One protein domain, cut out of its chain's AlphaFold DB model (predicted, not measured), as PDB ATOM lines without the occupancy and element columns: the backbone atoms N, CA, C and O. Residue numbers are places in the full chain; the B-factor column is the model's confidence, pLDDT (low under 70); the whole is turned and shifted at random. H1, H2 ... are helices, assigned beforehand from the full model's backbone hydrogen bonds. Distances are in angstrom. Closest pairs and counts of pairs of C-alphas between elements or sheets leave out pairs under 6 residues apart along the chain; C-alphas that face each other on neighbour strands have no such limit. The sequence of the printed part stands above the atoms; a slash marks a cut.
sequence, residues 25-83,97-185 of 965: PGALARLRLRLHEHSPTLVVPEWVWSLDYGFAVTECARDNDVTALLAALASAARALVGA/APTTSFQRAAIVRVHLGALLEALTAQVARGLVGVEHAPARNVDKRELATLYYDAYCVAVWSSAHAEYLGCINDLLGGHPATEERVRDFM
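AT A GLANCE: This is residues 25 to 83 and 97 to 185 of the 965 residues of an uncharacterized protein of Euryarchaeota archaeon (UniProt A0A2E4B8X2). Two long antiparallel helices, H5 and H6, make a hairpin that sets the long axis, and H4 packs along H5, so that H4, H5 and H6 form a row with H5 in the middle. The shorter helices H1, H2 and H3 cover one side of this row, H1 crossing both H5 and H6, while H7 lies near one end of the hairpin and the loop of residues 128 to 139 makes its other end. The printed part has 148 residues with seven named helices, H1 to H7 in order along the chain, and no named strand; its class is all helix. It is compact, with a radius of gyration of the C-alphas of 17.0 A, yet elongated in outline, spanning 57 by 30 by 30 A.

HOW THE PARTS SIT: H1, residues 25 to 38, touches H6, residues 140 to 171, about perpendicular at 77 degrees; the closest C-alphas, of Ala 27 and Asp 149, are 4.8 A apart. With residues 31 to 35 alone H1 touches the hub H5, residues 101 to 127, closest at the C-alphas of Leu 31 and Leu 116, 6.9 A. Their tilt is steep at 69 degrees, only just short of about perpendicular, and they run the same way. H2, residues 46 to 49, touches H5 at the C-alphas of Val 48 and Arg 109, 6.1 A apart. H3, residues 53 to 62, touches residues 101 to 105 of H5, closest at the C-alphas of Ala 61 and Ser 101, 5.2 A. H4, residues 66 to 81, touches H5 at a shallow tilt of 19 degrees, the same way, closest at the C-alphas of Ala 77 and Leu 115, 4.4 A; H4 and H6 are apart. H5 and H6 form a helical hairpin at a shallow tilt of 26 degrees, with the C-alphas of Val 110 and Ser 157 closest at 4.6 A. H7, residues 178 to 183, is close to H6 but not clearly touching; the C-alphas of Ile 167 and Val 181, the closest, are 6.8 A apart. Every O i to N i+4 pair is within hydrogen-bond range in H1, H3, H4, H5, H6 and H7; H2 is too short for such a pair.

IN THESE COORDINATES: H1 begins at C-alpha 25 (143.633, 160.044, 193.288) and is 20.0 A long. H4 measures 22.8 A, H5 39.2 A and H6 46.6 A from first to last C-alpha. H6 begins at C-alpha 140 (152.875, 176.434, 204.096), and H7 ends at C-alpha 183 (138.824, 131.109, 198.001).

THE WHOLE: The two C-alphas farthest apart, of Arg 136 and Glu 179, are 56.6 A apart. Residues 84 to 96 are not printed, and C-alphas 83 and 97 are 27.5 A apart across this cut, in the link from H4 to H5. The link from H5 to H6 is long, 12 residues. The mean pLDDT of the printed part is 95.2; residue 97 is under 70.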
ATOM      1  N   PRO A  25     143.396 159.792 194.714       98.06
ATOM      2  CA  PRO A  25     143.633 160.044 193.288       98.06
ATOM      3  C   PRO A  25     144.391 161.353 193.056       98.06
ATOM      4  O   PRO A  25     145.348 161.412 192.285       98.06
ATOM      5  N   GLY A  26     143.996 162.407 193.777       98.00
ATOM      6  CA  GLY A  26     144.635 163.715 193.680       98.00
ATOM      7  C   GLY A  26     146.076 163.701 194.188       98.00
ATOM      8  O   GLY A  26     146.936 164.345 193.587       98.00
ATOM      9  N   ALA A  27     146.348 162.965 195.270       98.31
ATOM     10  CA  ALA A  27     147.703 162.787 195.787       98.31
ATOM     11  C   ALA A  27     148.595 162.036 194.785       98.31
ATOM     12  O   ALA A  27     149.671 162.521 194.441       98.31
ATOM     13  N   LEU A  28     148.129 160.901 194.253       98.44
ATOM     14  CA  LEU A  28     148.875 160.111 193.269       98.44
ATOM     15  C   LEU A  28     149.138 160.894 191.976       98.44
ATOM     16  O   LEU A  28     150.259 160.863 191.478       98.44
ATOM     17  N   ALA A  29     148.166 161.664 191.477       98.38
ATOM     18  CA  ALA A  29     148.349 162.501 190.290       98.38
ATOM     19  C   ALA A  29     149.442 163.569 190.483       98.38
ATOM     20  O   ALA A  29     150.318 163.725 189.632       98.38
ATOM     21  N   ARG A  30     149.447 164.274 191.626       98.44
ATOM     22  CA  ARG A  30     150.497 165.258 191.951       98.44
ATOM     23  C   ARG A  30     151.871 164.609 192.089       98.44
ATOM     24  O   ARG A  30     152.867 165.164 191.633       98.44
ATOM     25  N   LEU A  31     151.932 163.440 192.720       98.50
ATOM     26  CA  LEU A  31     153.188 162.726 192.921       98.50
ATOM     27  C   LEU A  31     153.724 162.091 191.642       98.50
ATOM     28  O   LEU A  31     154.936 162.037 191.474       98.50
ATOM     29  N   ARG A  32     152.851 161.685 190.720       98.38
ATOM     30  CA  ARG A  32     153.242 161.243 189.383       98.38
ATOM     31  C   ARG A  32     153.958 162.348 188.611       98.38
ATOM     32  O   ARG A  32     155.013 162.090 188.043       98.38
ATOM     33  N   LEU A  33     153.420 163.570 188.632       98.19
ATOM     34  CA  LEU A  33     154.064 164.730 188.005       98.19
ATOM     35  C   LEU A  33     155.443 164.996 188.623       98.19
ATOM     36  O   LEU A  33     156.437 165.059 187.908       98.19
ATOM     37  N   ARG A  34     155.526 165.031 189.959       98.00
ATOM     38  CA  ARG A  34     156.800 165.219 190.672       98.00
ATOM     39  C   ARG A  34     157.807 164.099 190.408       98.00
ATOM     40  O   ARG A  34     159.005 164.362 190.336       98.00
ATOM     41  N   LEU A  35     157.344 162.856 190.277       98.19
ATOM     42  CA  LEU A  35     158.204 161.719 189.959       98.19
ATOM     43  C   LEU A  35     158.777 161.851 188.548       98.19
ATOM     44  O   LEU A  35     159.963 161.611 188.362       98.19
ATOM     45  N   HIS A  36     157.965 162.279 187.580       97.81
ATOM     46  CA  HIS A  36     158.430 162.539 186.220       97.81
ATOM     47  C   HIS A  36     159.497 163.646 186.180       97.81
ATOM     48  O   HIS A  36     160.494 163.504 185.482       97.81
ATOM     49  N   GLU A  37     159.345 164.699 186.988       97.44
ATOM     50  CA  GLU A  37     160.353 165.762 187.120       97.44
ATOM     51  C   GLU A  37     161.683 165.251 187.709       97.44
ATOM     52  O   GLU A  37     162.752 165.672 187.274       97.44
ATOM     53  N   HIS A  38     161.637 164.335 188.684       96.69
ATOM     54  CA  HIS A  38     162.837 163.815 189.360       96.69
ATOM     55  C   HIS A  38     163.473 162.610 188.656       96.69
ATOM     56  O   HIS A  38     164.643 162.300 188.873       96.69
ATOM     57  N   SER A  39     162.704 161.866 187.869       96.94
ATOM     58  CA  SER A  39     163.127 160.627 187.211       96.94
ATOM     59  C   SER A  39     162.415 160.485 185.863       96.94
ATOM     60  O   SER A  39     161.582 159.594 185.695       96.94
ATOM     61  N   PRO A  40     162.736 161.344 184.876       96.56
ATOM     62  CA  PRO A  40     162.018 161.399 183.599       96.56
ATOM     63  C   PRO A  40     162.147 160.114 182.772       96.56
ATOM     64  O   PRO A  40     161.305 159.843 181.921       96.56
ATOM     65  N   THR A  41     163.181 159.309 183.030       96.56
ATOM     66  CA  THR A  41     163.428 158.023 182.362       96.56
ATOM     67  C   THR A  41     162.625 156.864 182.953       96.56
ATOM     68  O   THR A  41     162.534 155.810 182.326       96.56
ATOM     69  N   LEU A  42     162.047 157.025 184.148       97.56
ATOM     70  CA  LEU A  42     161.268 155.977 184.792       97.56
ATOM     71  C   LEU A  42     159.841 155.970 184.234       97.56
ATOM     72  O   LEU A  42     159.027 156.839 184.545       97.56
ATOM     73  N   VAL A  43     159.521 154.945 183.447       97.00
ATOM     74  CA  VAL A  43     158.169 154.717 182.932       97.00
ATOM     75  C   VAL A  43     157.415 153.803 183.895       97.00
ATOM     76  O   VAL A  43     157.797 152.654 184.100       97.00
ATOM     77  N   VAL A  44     156.335 154.313 184.492       97.81
ATOM     78  CA  VAL A  44     155.442 153.536 185.365       97.81
ATOM     79  C   VAL A  44     154.106 153.330 184.645       97.81
ATOM     80  O   VAL A  44     153.439 154.332 184.370       97.81
ATOM     81  N   PRO A  45     153.692 152.080 184.353       98.00
ATOM     82  CA  PRO A  45     152.431 151.802 183.666       98.00
ATOM     83  C   PRO A  45     151.200 152.368 184.392       98.00
ATOM     84  O   PRO A  45     151.145 152.386 185.623       98.00
ATOM     85  N   GLU A  46     150.173 152.773 183.634       97.69
ATOM     86  CA  GLU A  46     148.923 153.354 184.168       97.69
ATOM     87  C   GLU A  46     148.235 152.457 185.203       97.69
ATOM     88  O   GLU A  46     147.728 152.935 186.219       97.69
ATOM     89  N   TRP A  47     148.263 151.137 184.996       97.88
ATOM     90  CA  TRP A  47     147.616 150.181 185.893       97.88
ATOM     91  C   TRP A  47     148.192 150.199 187.316       97.88
ATOM     92  O   TRP A  47     147.478 149.893 188.278       97.88
ATOM     93  N   VAL A  48     149.451 150.615 187.487       97.88
ATOM     94  CA  VAL A  48     150.079 150.732 188.809       97.88
ATOM     95  C   VAL A  48     149.480 151.900 189.603       97.88
ATOM     96  O   VAL A  48     149.387 151.814 190.827       97.88
ATOM     97  N   TRP A  49     149.025 152.955 188.915       97.88
ATOM     98  CA  TRP A  49     148.432 154.163 189.505       97.88
ATOM     99  C   TRP A  49     146.930 154.051 189.787       97.88
ATOM    100  O   TRP A  49     146.406 154.838 190.574       97.88
ATOM    101  N   SER A  50     146.233 153.111 189.141       97.00
ATOM    102  CA  SER A  50     144.785 152.925 189.312       97.00
ATOM    103  C   SER A  50     144.418 152.617 190.766       97.00
ATOM    104  O   SER A  50     145.117 151.853 191.419       97.00
ATOM    105  N   LEU A  51     143.301 153.128 191.286       96.88
ATOM    106  CA  LEU A  51     142.817 152.705 192.607       96.88
ATOM    107  C   LEU A  51     142.095 151.353 192.567       96.88
ATOM    108  O   LEU A  51     142.111 150.635 193.561       96.88
ATOM    109  N   ASP A  52     141.558 150.959 191.410       97.31
ATOM    110  CA  ASP A  52     140.928 149.652 191.221       97.31
ATOM    111  C   ASP A  52     142.000 148.555 191.216       97.31
ATOM    112  O   ASP A  52     142.792 148.406 190.276       97.31
ATOM    113  N   TYR A  53     142.047 147.790 192.305       97.31
ATOM    114  CA  TYR A  53     142.990 146.692 192.449       97.31
ATOM    115  C   TYR A  53     142.673 145.509 191.523       97.31
ATOM    116  O   TYR A  53     143.596 144.865 191.033       97.31
ATOM    117  N   GLY A  54     141.400 145.239 191.223       97.00
ATOM    118  CA  GLY A  54     141.017 144.183 190.282       97.00
ATOM    119  C   GLY A  54     141.520 144.473 188.866       97.00
ATOM    120  O   GLY A  54     142.089 143.593 188.209       97.00
ATOM    121  N   PHE A  55     141.403 145.729 188.430       97.38
ATOM    122  CA  PHE A  55     142.012 146.203 187.186       97.38
ATOM    123  C   PHE A  55     143.537 146.030 187.200       97.38
ATOM    124  O   PHE A  55     144.105 145.464 186.268       97.38
ATOM    125  N   ALA A  56     144.197 146.434 188.289       97.62
ATOM    126  CA  ALA A  56     145.644 146.287 188.457       97.62
ATOM    127  C   ALA A  56     146.128 144.847 188.295       97.62
ATOM    128  O   ALA A  56     147.141 144.599 187.652       97.62
ATOM    129  N   VAL A  57     145.409 143.906 188.908       97.38
ATOM    130  CA  VAL A  57     145.727 142.478 188.870       97.38
ATOM    131  C   VAL A  57     145.583 141.941 187.448       97.38
ATOM    132  O   VAL A  57     146.462 141.223 186.975       97.38
ATOM    133  N   THR A  58     144.517 142.341 186.751       97.38
ATOM    134  CA  THR A  58     144.252 141.941 185.361       97.38
ATOM    135  C   THR A  58     145.342 142.442 184.415       97.38
ATOM    136  O   THR A  58     145.854 141.674 183.603       97.38
ATOM    137  N   GLU A  59     145.744 143.706 184.542       98.00
ATOM    138  CA  GLU A  59     146.793 144.293 183.701       98.00
ATOM    139  C   GLU A  59     148.187 143.777 184.070       98.00
ATOM    140  O   GLU A  59     148.975 143.452 183.189       98.00
ATOM    141  N   CYS A  60     148.473 143.578 185.359       97.06
ATOM    142  CA  CYS A  60     149.720 142.960 185.806       97.06
ATOM    143  C   CYS A  60     149.876 141.521 185.286       97.06
ATOM    144  O   CYS A  60     150.998 141.071 185.069       97.06
ATOM    145  N   ALA A  61     148.779 140.782 185.091       96.00
ATOM    146  CA  ALA A  61     148.822 139.448 184.494       96.00
ATOM    147  C   ALA A  61     149.183 139.473 182.997       96.00
ATOM    148  O   ALA A  61     149.712 138.486 182.491       96.00
ATOM    149  N   ARG A  62     148.899 140.586 182.306       96.94
ATOM    150  CA  ARG A  62     149.212 140.812 180.884       96.94
ATOM    151  C   ARG A  62     150.613 141.387 180.666       96.94
ATOM    152  O   ARG A  62     151.131 141.317 179.555       96.94
ATOM    153  N   ASP A  63     151.203 141.968 181.705       95.00
ATOM    154  CA  ASP A  63     152.512 142.611 181.662       95.00
ATOM    155  C   ASP A  63     153.642 141.575 181.816       95.00
ATOM    156  O   ASP A  63     153.800 140.934 182.860       95.00
ATOM    157  N   ASN A  64     154.436 141.399 180.757       93.44
ATOM    158  CA  ASN A  64     155.545 140.442 180.735       93.44
ATOM    159  C   ASN A  64     156.809 140.969 181.436       93.44
ATOM    160  O   ASN A  64     157.696 140.170 181.737       93.44
ATOM    161  N   ASP A  65     156.904 142.276 181.713       94.38
ATOM    162  CA  ASP A  65     158.140 142.927 182.170       94.38
ATOM    163  C   ASP A  65     158.071 143.433 183.625       94.38
ATOM    164  O   ASP A  65     158.815 144.310 184.070       94.38
ATOM    165  N   VAL A  66     157.183 142.830 184.422       94.56
ATOM    166  CA  VAL A  66     156.986 143.167 185.842       94.56
ATOM    167  C   VAL A  66     158.296 143.101 186.641       94.56
ATOM    168  O   VAL A  66     158.519 143.917 187.539       94.56
ATOM    169  N   THR A  67     159.190 142.163 186.321       93.81
ATOM    170  CA  THR A  67     160.484 142.016 187.008       93.81
ATOM    171  C   THR A  67     161.416 143.203 186.745       93.81
ATOM    172  O   THR A  67     162.019 143.712 187.695       93.81
ATOM    173  N   ALA A  68     161.521 143.683 185.499       94.88
ATOM    174  CA  ALA A  68     162.337 144.860 185.203       94.88
ATOM    175  C   ALA A  68     161.715 146.124 185.801       94.88
ATOM    176  O   ALA A  68     162.440 146.944 186.369       94.88
ATOM    177  N   LEU A  69     160.382 146.242 185.780       96.12
ATOM    178  CA  LEU A  69     159.671 147.332 186.448       96.12
ATOM    179  C   LEU A  69     159.991 147.380 187.952       96.12
ATOM    180  O   LEU A  69     160.309 148.444 188.482       96.12
ATOM    181  N   LEU A  70     159.973 146.239 188.649       95.44
ATOM    182  CA  LEU A  70     160.344 146.163 190.068       95.44
ATOM    183  C   LEU A  70     161.790 146.602 190.319       95.44
ATOM    184  O   LEU A  70     162.048 147.366 191.257       95.44
ATOM    185  N   ALA A  71     162.726 146.152 189.481       94.88
ATOM    186  CA  ALA A  71     164.125 146.554 189.569       94.88
ATOM    187  C   ALA A  71     164.295 148.067 189.341       94.88
ATOM    188  O   ALA A  71     165.024 148.720 190.095       94.88
ATOM    189  N   ALA A  72     163.578 148.635 188.366       96.81
ATOM    190  CA  ALA A  72     163.582 150.062 188.062       96.81
ATOM    191  C   ALA A  72     163.020 150.899 189.223       96.81
ATOM    192  O   ALA A  72     163.671 151.848 189.663       96.81
ATOM    193  N   LEU A  73     161.868 150.509 189.788       96.88
ATOM    194  CA  LEU A  73     161.262 151.177 190.948       96.88
ATOM    195  C   LEU A  73     162.187 151.144 192.173       96.88
ATOM    196  O   LEU A  73     162.375 152.162 192.840       96.88
ATOM    197  N   ALA A  74     162.796 149.990 192.466       94.38
ATOM    198  CA  ALA A  74     163.730 149.849 193.583       94.38
ATOM    199  C   ALA A  74     165.012 150.674 193.379       94.38
ATOM    200  O   ALA A  74     165.503 151.296 194.322       94.38
ATOM    201  N   SER A  75     165.545 150.700 192.154       94.44
ATOM    202  CA  SER A  75     166.716 151.507 191.799       94.44
ATOM    203  C   SER A  75     166.443 153.002 191.969       94.44
ATOM    204  O   SER A  75     167.200 153.690 192.655       94.44
ATOM    205  N   ALA A  76     165.314 153.485 191.443       96.38
ATOM    206  CA  ALA A  76     164.893 154.873 191.596       96.38
ATOM    207  C   ALA A  76     164.681 155.246 193.075       96.38
ATOM    208  O   ALA A  76     165.134 156.300 193.516       96.38
ATOM    209  N   ALA A  77     164.076 154.362 193.877       95.62
ATOM    210  CA  ALA A  77     163.869 154.619 195.301       95.62
ATOM    211  C   ALA A  77     165.202 154.779 196.051       95.62
ATOM    212  O   ALA A  77     165.355 155.715 196.838       95.62
ATOM    213  N   ARG A  78     166.193 153.920 195.770       93.31
ATOM    214  CA  ARG A  78     167.549 154.037 196.338       93.31
ATOM    215  C   ARG A  78     168.239 155.337 195.928       93.31
ATOM    216  O   ARG A  78     168.876 155.970 196.767       93.31
ATOM    217  N   ALA A  79     168.076 155.759 194.673       94.69
ATOM    218  CA  ALA A  79     168.649 157.010 194.180       94.69
ATOM    219  C   ALA A  79     168.126 158.238 194.951       94.69
ATOM    220  O   ALA A  79     168.912 159.127 195.275       94.69
ATOM    221  N   LEU A  80     166.835 158.263 195.313       94.88
ATOM    222  CA  LEU A  80     166.232 159.363 196.083       94.88
ATOM    223  C   LEU A  80     166.640 159.366 197.569       94.88
ATOM    224  O   LEU A  80     166.746 160.426 198.185       94.88
ATOM    225  N   VAL A  81     166.869 158.192 198.169       92.44
ATOM    226  CA  VAL A  81     167.294 158.088 199.581       92.44
ATOM    227  C   VAL A  81     168.757 158.519 199.768       92.44
ATOM    228  O   VAL A  81     169.094 159.088 200.810       92.44
ATOM    229  N   GLY A  82     169.601 158.307 198.755       88.00
ATOM    230  CA  GLY A  82     171.031 158.615 198.781       88.00
ATOM    231  C   GLY A  82     171.882 157.517 199.435       88.00
ATOM    232  O   GLY A  82     171.409 156.729 200.251       88.00
ATOM    233  N   ALA A  83     173.174 157.480 199.091       70.00
ATOM    234  CA  ALA A  83     174.121 156.429 199.503       70.00
ATOM    235  C   ALA A  83     174.448 156.393 201.013       70.00
ATOM    236  O   ALA A  83     175.148 155.497 201.478       70.00
ATOM    237  N   ALA A  97     159.803 133.311 193.793       68.88
ATOM    238  CA  ALA A  97     159.236 134.308 192.897       68.88
ATOM    239  C   ALA A  97     157.710 134.358 193.097       68.88
ATOM    240  O   ALA A  97     157.080 133.302 193.167       68.88
ATOM    241  N   PRO A  98     157.104 135.556 193.215       70.62
ATOM    242  CA  PRO A  98     155.678 135.685 193.490       70.62
ATOM    243  C   PRO A  98     154.866 134.899 192.461       70.62
ATOM    244  O   PRO A  98     154.965 135.145 191.259       70.62
ATOM    245  N   THR A  99     154.069 133.947 192.942       80.94
ATOM    246  CA  THR A  99     153.475 132.905 192.095       80.94
ATOM    247  C   THR A  99     152.152 133.325 191.457       80.94
ATOM    248  O   THR A  99     151.719 132.708 190.488       80.94
ATOM    249  N   THR A 100     151.504 134.385 191.953       92.69
ATOM    250  CA  THR A 100     150.183 134.841 191.479       92.69
ATOM    251  C   THR A 100     150.210 136.265 190.918       92.69
ATOM    252  O   THR A 100     151.016 137.102 191.338       92.69
ATOM    253  N   SER A 101     149.302 136.580 189.985       94.38
ATOM    254  CA  SER A 101     149.079 137.958 189.502       94.38
ATOM    255  C   SER A 101     148.719 138.923 190.642       94.38
ATOM    256  O   SER A 101     149.237 140.037 190.689       94.38
ATOM    257  N   PHE A 102     147.934 138.462 191.623       95.06
ATOM    258  CA  PHE A 102     147.599 139.204 192.842       95.06
ATOM    259  C   PHE A 102     148.844 139.635 193.623       95.06
ATOM    260  O   PHE A 102     149.029 140.817 193.901       95.06
ATOM    261  N   GLN A 103     149.729 138.698 193.971       95.12
ATOM    262  CA  GLN A 103     150.940 139.041 194.721       95.12
ATOM    263  C   GLN A 103     151.852 139.964 193.914       95.12
ATOM    264  O   GLN A 103     152.355 140.942 194.464       95.12
ATOM    265  N   ARG A 104     152.026 139.702 192.610       95.62
ATOM    266  CA  ARG A 104     152.839 140.548 191.722       95.62
ATOM    267  C   ARG A 104     152.333 141.992 191.693       95.62
ATOM    268  O   ARG A 104     153.116 142.900 191.967       95.62
ATOM    269  N   ALA A 105     151.035 142.206 191.468       97.38
ATOM    270  CA  ALA A 105     150.439 143.541 191.434       97.38
ATOM    271  C   ALA A 105     150.612 144.289 192.770       97.38
ATOM    272  O   ALA A 105     151.025 145.452 192.783       97.38
ATOM    273  N   ALA A 106     150.360 143.623 193.905       97.25
ATOM    274  CA  ALA A 106     150.572 144.221 195.223       97.25
ATOM    275  C   ALA A 106     152.046 144.559 195.489       97.25
ATOM    276  O   ALA A 106     152.325 145.649 195.983       97.25
ATOM    277  N   ILE A 107     152.991 143.682 195.132       96.56
ATOM    278  CA  ILE A 107     154.431 143.939 195.297       96.56
ATOM    279  C   ILE A 107     154.843 145.169 194.479       96.56
ATOM    280  O   ILE A 107     155.453 146.083 195.035       96.56
ATOM    281  N   VAL A 108     154.452 145.256 193.201       97.69
ATOM    282  CA  VAL A 108     154.739 146.433 192.358       97.69
ATOM    283  C   VAL A 108     154.207 147.713 193.001       97.69
ATOM    284  O   VAL A 108     154.932 148.703 193.098       97.69
ATOM    285  N   ARG A 109     152.979 147.691 193.528       98.19
ATOM    286  CA  ARG A 109     152.368 148.852 194.194       98.19
ATOM    287  C   ARG A 109     153.016 149.214 195.530       98.19
ATOM    288  O   ARG A 109     153.119 150.401 195.835       98.19
ATOM    289  N   VAL A 110     153.505 148.239 196.302       98.00
ATOM    290  CA  VAL A 110     154.327 148.494 197.502       98.00
ATOM    291  C   VAL A 110     155.640 149.177 197.115       98.00
ATOM    292  O   VAL A 110     156.036 150.145 197.764       98.00
ATOM    293  N   HIS A 111     156.297 148.718 196.045       97.50
ATOM    294  CA  HIS A 111     157.541 149.310 195.548       97.50
ATOM    295  C   HIS A 111     157.339 150.724 194.991       97.50
ATOM    296  O   HIS A 111     158.127 151.613 195.318       97.50
ATOM    297  N   LEU A 112     156.262 150.968 194.234       98.38
ATOM    298  CA  LEU A 112     155.885 152.323 193.823       98.38
ATOM    299  C   LEU A 112     155.620 153.203 195.052       98.38
ATOM    300  O   LEU A 112     156.132 154.314 195.136       98.38
ATOM    301  N   GLY A 113     154.870 152.704 196.036       98.19
ATOM    302  CA  GLY A 113     154.610 153.439 197.270       98.19
ATOM    303  C   GLY A 113     155.894 153.808 198.023       98.19
ATOM    304  O   GLY A 113     156.057 154.951 198.435       98.19
ATOM    305  N   ALA A 114     156.848 152.881 198.131       97.62
ATOM    306  CA  ALA A 114     158.152 153.138 198.744       97.62
ATOM    307  C   ALA A 114     158.959 154.214 197.992       97.62
ATOM    308  O   ALA A 114     159.542 155.097 198.624       97.62
ATOM    309  N   LEU A 115     158.954 154.172 196.656       98.25
ATOM    310  CA  LEU A 115     159.559 155.196 195.802       98.25
ATOM    311  C   LEU A 115     158.929 156.576 196.043       98.25
ATOM    312  O   LEU A 115     159.638 157.562 196.240       98.25
ATOM    313  N   LEU A 116     157.599 156.650 196.069       98.62
ATOM    314  CA  LEU A 116     156.865 157.897 196.281       98.62
ATOM    315  C   LEU A 116     157.035 158.451 197.710       98.62
ATOM    316  O   LEU A 116     157.100 159.667 197.907       98.62
ATOM    317  N   GLU A 117     157.168 157.591 198.721       98.25
ATOM    318  CA  GLU A 117     157.549 158.007 200.077       98.25
ATOM    319  C   GLU A 117     158.961 158.611 200.109       98.25
ATOM    320  O   GLU A 117     159.155 159.667 200.714       98.25
ATOM    321  N   ALA A 118     159.933 158.002 199.418       97.69
ATOM    322  CA  ALA A 118     161.289 158.547 199.305       97.69
ATOM    323  C   ALA A 118     161.299 159.908 198.587       97.69
ATOM    324  O   ALA A 118     161.916 160.856 199.076       97.69
ATOM    325  N   LEU A 119     160.537 160.033 197.494       98.31
ATOM    326  CA  LEU A 119     160.348 161.286 196.762       98.31
ATOM    327  C   LEU A 119     159.787 162.386 197.668       98.31
ATOM    328  O   LEU A 119     160.366 163.465 197.782       98.31
ATOM    329  N   THR A 120     158.677 162.117 198.361       98.38
ATOM    330  CA  THR A 120     158.059 163.119 199.245       98.38
ATOM    331  C   THR A 120     158.955 163.499 200.421       98.38
ATOM    332  O   THR A 120     158.981 164.666 200.814       98.38
ATOM    333  N   ALA A 121     159.727 162.553 200.962       97.81
ATOM    334  CA  ALA A 121     160.724 162.817 201.992       97.81
ATOM    335  C   ALA A 121     161.842 163.746 201.499       97.81
ATOM    336  O   ALA A 121     162.183 164.694 202.210       97.81
ATOM    337  N   GLN A 122     162.388 163.502 200.304       97.50
ATOM    338  CA  GLN A 122     163.434 164.334 199.706       97.50
ATOM    339  C   GLN A 122     162.934 165.757 199.438       97.50
ATOM    340  O   GLN A 122     163.562 166.715 199.890       97.50
ATOM    341  N   VAL A 123     161.771 165.898 198.790       97.81
ATOM    342  CA  VAL A 123     161.174 167.212 198.493       97.81
ATOM    343  C   VAL A 123     160.880 167.977 199.788       97.81
ATOM    344  O   VAL A 123     161.230 169.148 199.908       97.81
ATOM    345  N   ALA A 124     160.306 167.318 200.803       97.38
ATOM    346  CA  ALA A 124     159.979 167.977 202.066       97.38
ATOM    347  C   ALA A 124     161.230 168.458 202.813       97.38
ATOM    348  O   ALA A 124     161.233 169.582 203.308       97.38
ATOM    349  N   ARG A 125     162.309 167.655 202.833       96.75
ATOM    350  CA  ARG A 125     163.601 168.040 203.434       96.75
ATOM    351  C   ARG A 125     164.224 169.264 202.757       96.75
ATOM    352  O   ARG A 125     164.918 170.019 203.429       96.75
ATOM    353  N   GLY A 126     163.969 169.462 201.462       96.06
ATOM    354  CA  GLY A 126     164.377 170.666 200.734       96.06
ATOM    355  C   GLY A 126     163.610 171.927 201.153       96.06
ATOM    356  O   GLY A 126     164.156 173.024 201.069       96.06
ATOM    357  N   LEU A 127     162.372 171.783 201.642       96.06
ATOM    358  CA  LEU A 127     161.527 172.898 202.095       96.06
ATOM    359  C   LEU A 127     161.715 173.222 203.583       96.06
ATOM    360  O   LEU A 127     161.747 174.390 203.972       96.06
ATOM    361  N   VAL A 128     161.794 172.196 204.432       96.69
ATOM    362  CA  VAL A 128     161.955 172.332 205.882       96.69
ATOM    363  C   VAL A 128     162.729 171.137 206.438       96.69
ATOM    364  O   VAL A 128     162.512 169.990 206.059       96.69
ATOM    365  N   GLY A 129     163.655 171.391 207.364       95.81
ATOM    366  CA  GLY A 129     164.357 170.309 208.053       95.81
ATOM    367  C   GLY A 129     163.395 169.476 208.905       95.81
ATOM    368  O   GLY A 129     162.474 170.017 209.510       95.81
ATOM    369  N   VAL A 130     163.650 168.169 209.013       96.00
ATOM    370  CA  VAL A 130     162.773 167.214 209.721       96.00
ATOM    371  C   VAL A 130     162.459 167.658 211.157       96.00
ATOM    372  O   VAL A 130     161.311 167.605 211.584       96.00
ATOM    373  N   GLU A 131     163.465 168.156 211.874       95.25
ATOM    374  CA  GLU A 131     163.370 168.587 213.276       95.25
ATOM    375  C   GLU A 131     162.975 170.064 213.440       95.25
ATOM    376  O   GLU A 131     163.103 170.615 214.531       95.25
ATOM    377  N   HIS A 132     162.529 170.743 212.380       94.94
ATOM    378  CA  HIS A 132     162.288 172.186 212.397       94.94
ATOM    379  C   HIS A 132     160.837 172.541 212.060       94.94
ATOM    380  O   HIS A 132     160.172 171.903 211.245       94.94
ATOM    381  N   ALA A 133     160.337 173.599 212.693       92.31
ATOM    382  CA  ALA A 133     159.092 174.239 212.302       92.31
ATOM    383  C   ALA A 133     159.295 175.034 210.995       92.31
ATOM    384  O   ALA A 133     160.366 175.613 210.787       92.31
ATOM    385  N   PRO A 134     158.278 175.114 210.115       92.88
ATOM    386  CA  PRO A 134     158.398 175.852 208.864       92.88
ATOM    387  C   PRO A 134     158.616 177.345 209.132       92.88
ATOM    388  O   PRO A 134     157.824 177.993 209.828       92.88
ATOM    389  N   ALA A 135     159.683 177.891 208.548       91.44
ATOM    390  CA  ALA A 135     159.998 179.310 208.618       91.44
ATOM    391  C   ALA A 135     158.922 180.163 207.913       91.44
ATOM    392  O   ALA A 135     158.087 179.673 207.153       91.44
ATOM    393  N   ARG A 136     158.919 181.478 208.173       88.56
ATOM    394  CA  ARG A 136     157.888 182.398 207.645       88.56
ATOM    395  C   ARG A 136     157.886 182.525 206.115       88.56
ATOM    396  O   ARG A 136     156.875 182.956 205.571       88.56
ATOM    397  N   ASN A 137     159.003 182.212 205.462       91.81
ATOM    398  CA  ASN A 137     159.203 182.273 204.012       91.81
ATOM    399  C   ASN A 137     158.836 180.970 203.281       91.81
ATOM    400  O   ASN A 137     158.810 180.974 202.056       91.81
ATOM    401  N   VAL A 138     158.564 179.877 203.998       94.56
ATOM    402  CA  VAL A 138     158.150 178.605 203.389       94.56
ATOM    403  C   VAL A 138     156.683 178.696 202.966       94.56
ATOM    404  O   VAL A 138     155.843 179.145 203.754       94.56
ATOM    405  N   ASP A 139     156.351 178.235 201.754       96.25
ATOM    406  CA  ASP A 139     154.956 178.077 201.337       96.25
ATOM    407  C   ASP A 139     154.296 176.952 202.148       96.25
ATOM    408  O   ASP A 139     154.429 175.755 201.882       96.25
ATOM    409  N   LYS A 140     153.563 177.355 203.188       95.31
ATOM    410  CA  LYS A 140     152.875 176.434 204.096       95.31
ATOM    411  C   LYS A 140     151.786 175.625 203.399       95.31
ATOM    412  O   LYS A 140     151.500 174.518 203.848       95.31
ATOM    413  N   ARG A 141     151.167 176.145 202.336       96.69
ATOM    414  CA  ARG A 141     150.095 175.436 201.630       96.69
ATOM    415  C   ARG A 141     150.670 174.304 200.794       96.69
ATOM    416  O   ARG A 141     150.134 173.193 200.824       96.69
ATOM    417  N   GLU A 142     151.763 174.570 200.087       96.62
ATOM    418  CA  GLU A 142     152.486 173.528 199.360       96.62
ATOM    419  C   GLU A 142     153.009 172.460 200.324       96.62
ATOM    420  O   GLU A 142     152.778 171.267 200.111       96.62
ATOM    421  N   LEU A 143     153.632 172.881 201.429       97.62
ATOM    422  CA  LEU A 143     154.157 171.963 202.435       97.62
ATOM    423  C   LEU A 143     153.052 171.104 203.072       97.62
ATOM    424  O   LEU A 143     153.229 169.896 203.224       97.62
ATOM    425  N   ALA A 144     151.897 171.688 203.406       98.06
ATOM    426  CA  ALA A 144     150.747 170.938 203.911       98.06
ATOM    427  C   ALA A 144     150.240 169.921 202.873       98.06
ATOM    428  O   ALA A 144     150.012 168.758 203.201       98.06
ATOM    429  N   THR A 145     150.131 170.319 201.604       98.31
ATOM    430  CA  THR A 145     149.740 169.401 200.523       98.31
ATOM    431  C   THR A 145     150.714 168.226 200.427       98.31
ATOM    432  O   THR A 145     150.290 167.076 200.419       98.31
ATOM    433  N   LEU A 146     152.023 168.491 200.478       98.25
ATOM    434  CA  LEU A 146     153.060 167.459 200.452       98.25
ATOM    435  C   LEU A 146     153.010 166.524 201.677       98.25
ATOM    436  O   LEU A 146     153.216 165.320 201.532       98.25
ATOM    437  N   TYR A 147     152.708 167.040 202.873       98.50
ATOM    438  CA  TYR A 147     152.501 166.212 204.071       98.50
ATOM    439  C   TYR A 147     151.321 165.250 203.900       98.50
ATOM    440  O   TYR A 147     151.399 164.091 204.317       98.50
ATOM    441  N   TYR A 148     150.229 165.732 203.303       98.50
ATOM    442  CA  TYR A 148     149.051 164.915 203.038       98.50
ATOM    443  C   TYR A 148     149.316 163.877 201.942       98.50
ATOM    444  O   TYR A 148     149.006 162.707 202.142       98.50
ATOM    445  N   ASP A 149     149.985 164.264 200.854       98.69
ATOM    446  CA  ASP A 149     150.372 163.358 199.765       98.69
ATOM    447  C   ASP A 149     151.267 162.218 200.276       98.69
ATOM    448  O   ASP A 149     151.022 161.045 199.989       98.69
ATOM    449  N   ALA A 150     152.254 162.544 201.120       98.62
ATOM    450  CA  ALA A 150     153.110 161.555 201.775       98.62
ATOM    451  C   ALA A 150     152.324 160.616 202.706       98.62
ATOM    452  O   ALA A 150     152.648 159.437 202.826       98.62
ATOM    453  N   TYR A 151     151.296 161.131 203.388       98.50
ATOM    454  CA  TYR A 151     150.390 160.316 204.191       98.50
ATOM    455  C   TYR A 151     149.581 159.354 203.314       98.50
ATOM    456  O   TYR A 151     149.583 158.159 203.597       98.50
ATOM    457  N   CYS A 152     148.952 159.841 202.244       98.62
ATOM    458  CA  CYS A 152     148.173 159.034 201.309       98.62
ATOM    459  C   CYS A 152     149.007 157.864 200.765       98.62
ATOM    460  O   CYS A 152     148.627 156.705 200.924       98.62
ATOM    461  N   VAL A 153     150.206 158.132 200.250       98.44
ATOM    462  CA  VAL A 153     151.093 157.070 199.745       98.44
ATOM    463  C   VAL A 153     151.521 156.092 200.834       98.44
ATOM    464  O   VAL A 153     151.592 154.891 200.588       98.44
ATOM    465  N   ALA A 154     151.760 156.566 202.056       98.56
ATOM    466  CA  ALA A 154     152.081 155.677 203.162       98.56
ATOM    467  C   ALA A 154     150.921 154.744 203.532       98.56
ATOM    468  O   ALA A 154     151.158 153.591 203.904       98.56
ATOM    469  N   VAL A 155     149.674 155.213 203.427       98.50
ATOM    470  CA  VAL A 155     148.493 154.355 203.584       98.50
ATOM    471  C   VAL A 155     148.402 153.355 202.437       98.50
ATOM    472  O   VAL A 155     148.248 152.166 202.699       98.50
ATOM    473  N   TRP A 156     148.590 153.814 201.200       98.25
ATOM    474  CA  TRP A 156     148.596 152.979 200.001       98.25
ATOM    475  C   TRP A 156     149.601 151.825 200.090       98.25
ATOM    476  O   TRP A 156     149.225 150.661 199.951       98.25
ATOM    477  N   SER A 157     150.871 152.121 200.378       98.25
ATOM    478  CA  SER A 157     151.929 151.109 200.486       98.25
ATOM    479  C   SER A 157     151.671 150.137 201.638       98.25
ATOM    480  O   SER A 157     151.865 148.931 201.490       98.25
ATOM    481  N   SER A 158     151.168 150.634 202.772       98.38
ATOM    482  CA  SER A 158     150.870 149.794 203.935       98.38
ATOM    483  C   SER A 158     149.664 148.882 203.696       98.38
ATOM    484  O   SER A 158     149.689 147.743 204.151       98.38
ATOM    485  N   ALA A 159     148.631 149.335 202.973       98.31
ATOM    486  CA  ALA A 159     147.456 148.525 202.632       98.31
ATOM    487  C   ALA A 159     147.826 147.325 201.749       98.31
ATOM    488  O   ALA A 159     147.393 146.203 202.007       98.31
ATOM    489  N   HIS A 160     148.691 147.541 200.755       98.44
ATOM    490  CA  HIS A 160     149.195 146.469 199.894       98.44
ATOM    491  C   HIS A 160     150.168 145.538 200.635       98.44
ATOM    492  O   HIS A 160     150.130 144.325 200.439       98.44
ATOM    493  N   ALA A 161     151.002 146.071 201.534       97.50
ATOM    494  CA  ALA A 161     151.851 145.245 202.393       97.50
ATOM    495  C   ALA A 161     151.017 144.365 203.344       97.50
ATOM    496  O   ALA A 161     151.325 143.189 203.527       97.50
ATOM    497  N   GLU A 162     149.937 144.909 203.911       97.31
ATOM    498  CA  GLU A 162     149.004 144.142 204.736       97.31
ATOM    499  C   GLU A 162     148.318 143.036 203.939       97.31
ATOM    500  O   GLU A 162     148.265 141.907 204.414       97.31
ATOM    501  N   TYR A 163     147.861 143.335 202.720       97.00
ATOM    502  CA  TYR A 163     147.272 142.348 201.818       97.00
ATOM    503  C   TYR A 163     148.209 141.153 201.579       97.00
ATOM    504  O   TYR A 163     147.807 140.000 201.742       97.00
ATOM    505  N   LEU A 164     149.484 141.423 201.272       96.12
ATOM    506  CA  LEU A 164     150.508 140.385 201.108       96.12
ATOM    507  C   LEU A 164     150.726 139.582 202.395       96.12
ATOM    508  O   LEU A 164     150.829 138.356 202.351       96.12
ATOM    509  N   GLY A 165     150.762 140.259 203.543       95.19
ATOM    510  CA  GLY A 165     150.852 139.605 204.842       95.19
ATOM    511  C   GLY A 165     149.663 138.682 205.119       95.19
ATOM    512  O   GLY A 165     149.864 137.566 205.583       95.19
ATOM    513  N   CYS A 166     148.435 139.117 204.817       95.31
ATOM    514  CA  CYS A 166     147.226 138.318 205.011       95.31
ATOM    515  C   CYS A 166     147.228 137.062 204.139       95.31
ATOM    516  O   CYS A 166     146.882 135.993 204.632       95.31
ATOM    517  N   ILE A 167     147.663 137.169 202.877       94.62
ATOM    518  CA  ILE A 167     147.856 135.997 202.011       94.62
ATOM    519  C   ILE A 167     148.833 135.014 202.663       94.62
ATOM    520  O   ILE A 167     148.545 133.823 202.740       94.62
ATOM    521  N   ASN A 168     149.971 135.510 203.152       93.44
ATOM    522  CA  ASN A 168     151.002 134.654 203.728       93.44
ATOM    523  C   ASN A 168     150.525 133.953 205.015       93.44
ATOM    524  O   ASN A 168     150.761 132.759 205.191       93.44
ATOM    525  N   ASP A 169     149.801 134.672 205.880       93.50
ATOM    526  CA  ASP A 169     149.239 134.115 207.116       93.50
ATOM    527  C   ASP A 169     148.194 133.024 206.828       93.50
ATOM    528  O   ASP A 169     148.187 131.989 207.490       93.50
ATOM    529  N   LEU A 170     147.316 133.247 205.842       92.88
ATOM    530  CA  LEU A 170     146.232 132.317 205.494       92.88
ATOM    531  C   LEU A 170     146.739 131.068 204.771       92.88
ATOM    532  O   LEU A 170     146.178 129.988 204.947       92.88
ATOM    533  N   LEU A 171     147.811 131.196 203.988       91.00
ATOM    534  CA  LEU A 171     148.428 130.060 203.313       91.00
ATOM    535  C   LEU A 171     149.268 129.190 204.248       91.00
ATOM    536  O   LEU A 171     149.514 128.036 203.911       91.00
ATOM    537  N   GLY A 172     149.732 129.709 205.389       89.81
ATOM    538  CA  GLY A 172     150.506 128.924 206.357       89.81
ATOM    539  C   GLY A 172     151.770 128.281 205.769       89.81
ATOM    540  O   GLY A 172     152.154 127.194 206.190       89.81
ATOM    541  N   GLY A 173     152.389 128.920 204.768       86.31
ATOM    542  CA  GLY A 173     153.557 128.395 204.048       86.31
ATOM    543  C   GLY A 173     153.242 127.498 202.843       86.31
ATOM    544  O   GLY A 173     154.164 127.029 202.181       86.31
ATOM    545  N   HIS A 174     151.969 127.261 202.517       87.00
ATOM    546  CA  HIS A 174     151.592 126.609 201.263       87.00
ATOM    547  C   HIS A 174     151.785 127.537 200.048       87.00
ATOM    548  O   HIS A 174     151.636 128.755 200.179       87.00
ATOM    549  N   PRO A 175     152.036 126.990 198.840       87.25
ATOM    550  CA  PRO A 175     152.177 127.807 197.640       87.25
ATOM    551  C   PRO A 175     150.876 128.561 197.340       87.25
ATOM    552  O   PRO A 175     149.776 127.989 197.393       87.25
ATOM    553  N   ALA A 176     151.015 129.847 197.014       88.38
ATOM    554  CA  ALA A 176     149.900 130.695 196.618       88.38
ATOM    555  C   ALA A 176     149.467 130.350 195.186       88.38
ATOM    556  O   ALA A 176     150.271 130.424 194.256       88.38
ATOM    557  N   THR A 177     148.194 130.006 195.001       90.31
ATOM    558  CA  THR A 177     147.550 129.893 193.682       90.31
ATOM    559  C   THR A 177     146.444 130.941 193.570       90.31
ATOM    560  O   THR A 177     145.915 131.388 194.589       90.31
ATOM    561  N   GLU A 178     146.090 131.360 192.350       90.31
ATOM    562  CA  GLU A 178     145.028 132.363 192.157       90.31
ATOM    563  C   GLU A 178     143.681 131.894 192.714       90.31
ATOM    564  O   GLU A 178     142.961 132.679 193.328       90.31
ATOM    565  N   GLU A 179     143.380 130.604 192.547       91.44
ATOM    566  CA  GLU A 179     142.187 129.960 193.093       91.44
ATOM    567  C   GLU A 179     142.170 130.042 194.622       91.44
ATOM    568  O   GLU A 179     141.232 130.589 195.188       91.44
ATOM    569  N   ARG A 180     143.267 129.670 195.299       90.00
ATOM    570  CA  ARG A 180     143.358 129.754 196.765       90.00
ATOM    571  C   ARG A 180     143.203 131.174 197.289       90.00
ATOM    572  O   ARG A 180     142.490 131.391 198.261       90.00
ATOM    573  N   VAL A 181     143.872 132.153 196.674       88.81
ATOM    574  CA  VAL A 181     143.758 133.559 197.101       88.81
ATOM    575  C   VAL A 181     142.309 134.044 196.977       88.81
ATOM    576  O   VAL A 181     141.829 134.758 197.860       88.81
ATOM    577  N   ARG A 182     141.599 133.621 195.922       89.75
ATOM    578  CA  ARG A 182     140.175 133.914 195.722       89.75
ATOM    579  C   ARG A 182     139.295 133.202 196.755       89.75
ATOM    580  O   ARG A 182     138.423 133.848 197.334       89.75
ATOM    581  N   ASP A 183     139.567 131.931 197.037       92.62
ATOM    582  CA  ASP A 183     138.824 131.109 198.001       92.62
ATOM    583  C   ASP A 183     138.955 131.625 199.439       92.62
ATOM    584  O   ASP A 183     137.998 131.589 200.209       92.62
ATOM    585  N   PHE A 184     140.121 132.168 199.800       91.31
ATOM    586  CA  PHE A 184     140.350 132.772 201.114       91.31
ATOM    587  C   PHE A 184     139.653 134.124 201.313       91.31
ATOM    588  O   PHE A 184     139.673 134.649 202.427       91.31
ATOM    589  N   MET A 185     139.043 134.694 200.265       90.25
ATOM    590  CA  MET A 185     138.344 135.983 200.308       90.25
ATOM    591  C   MET A 185     139.185 137.100 200.949       90.25
ATOM    592  O   MET A 185     138.679 137.902 201.740       90.25
TER     593      MET A 185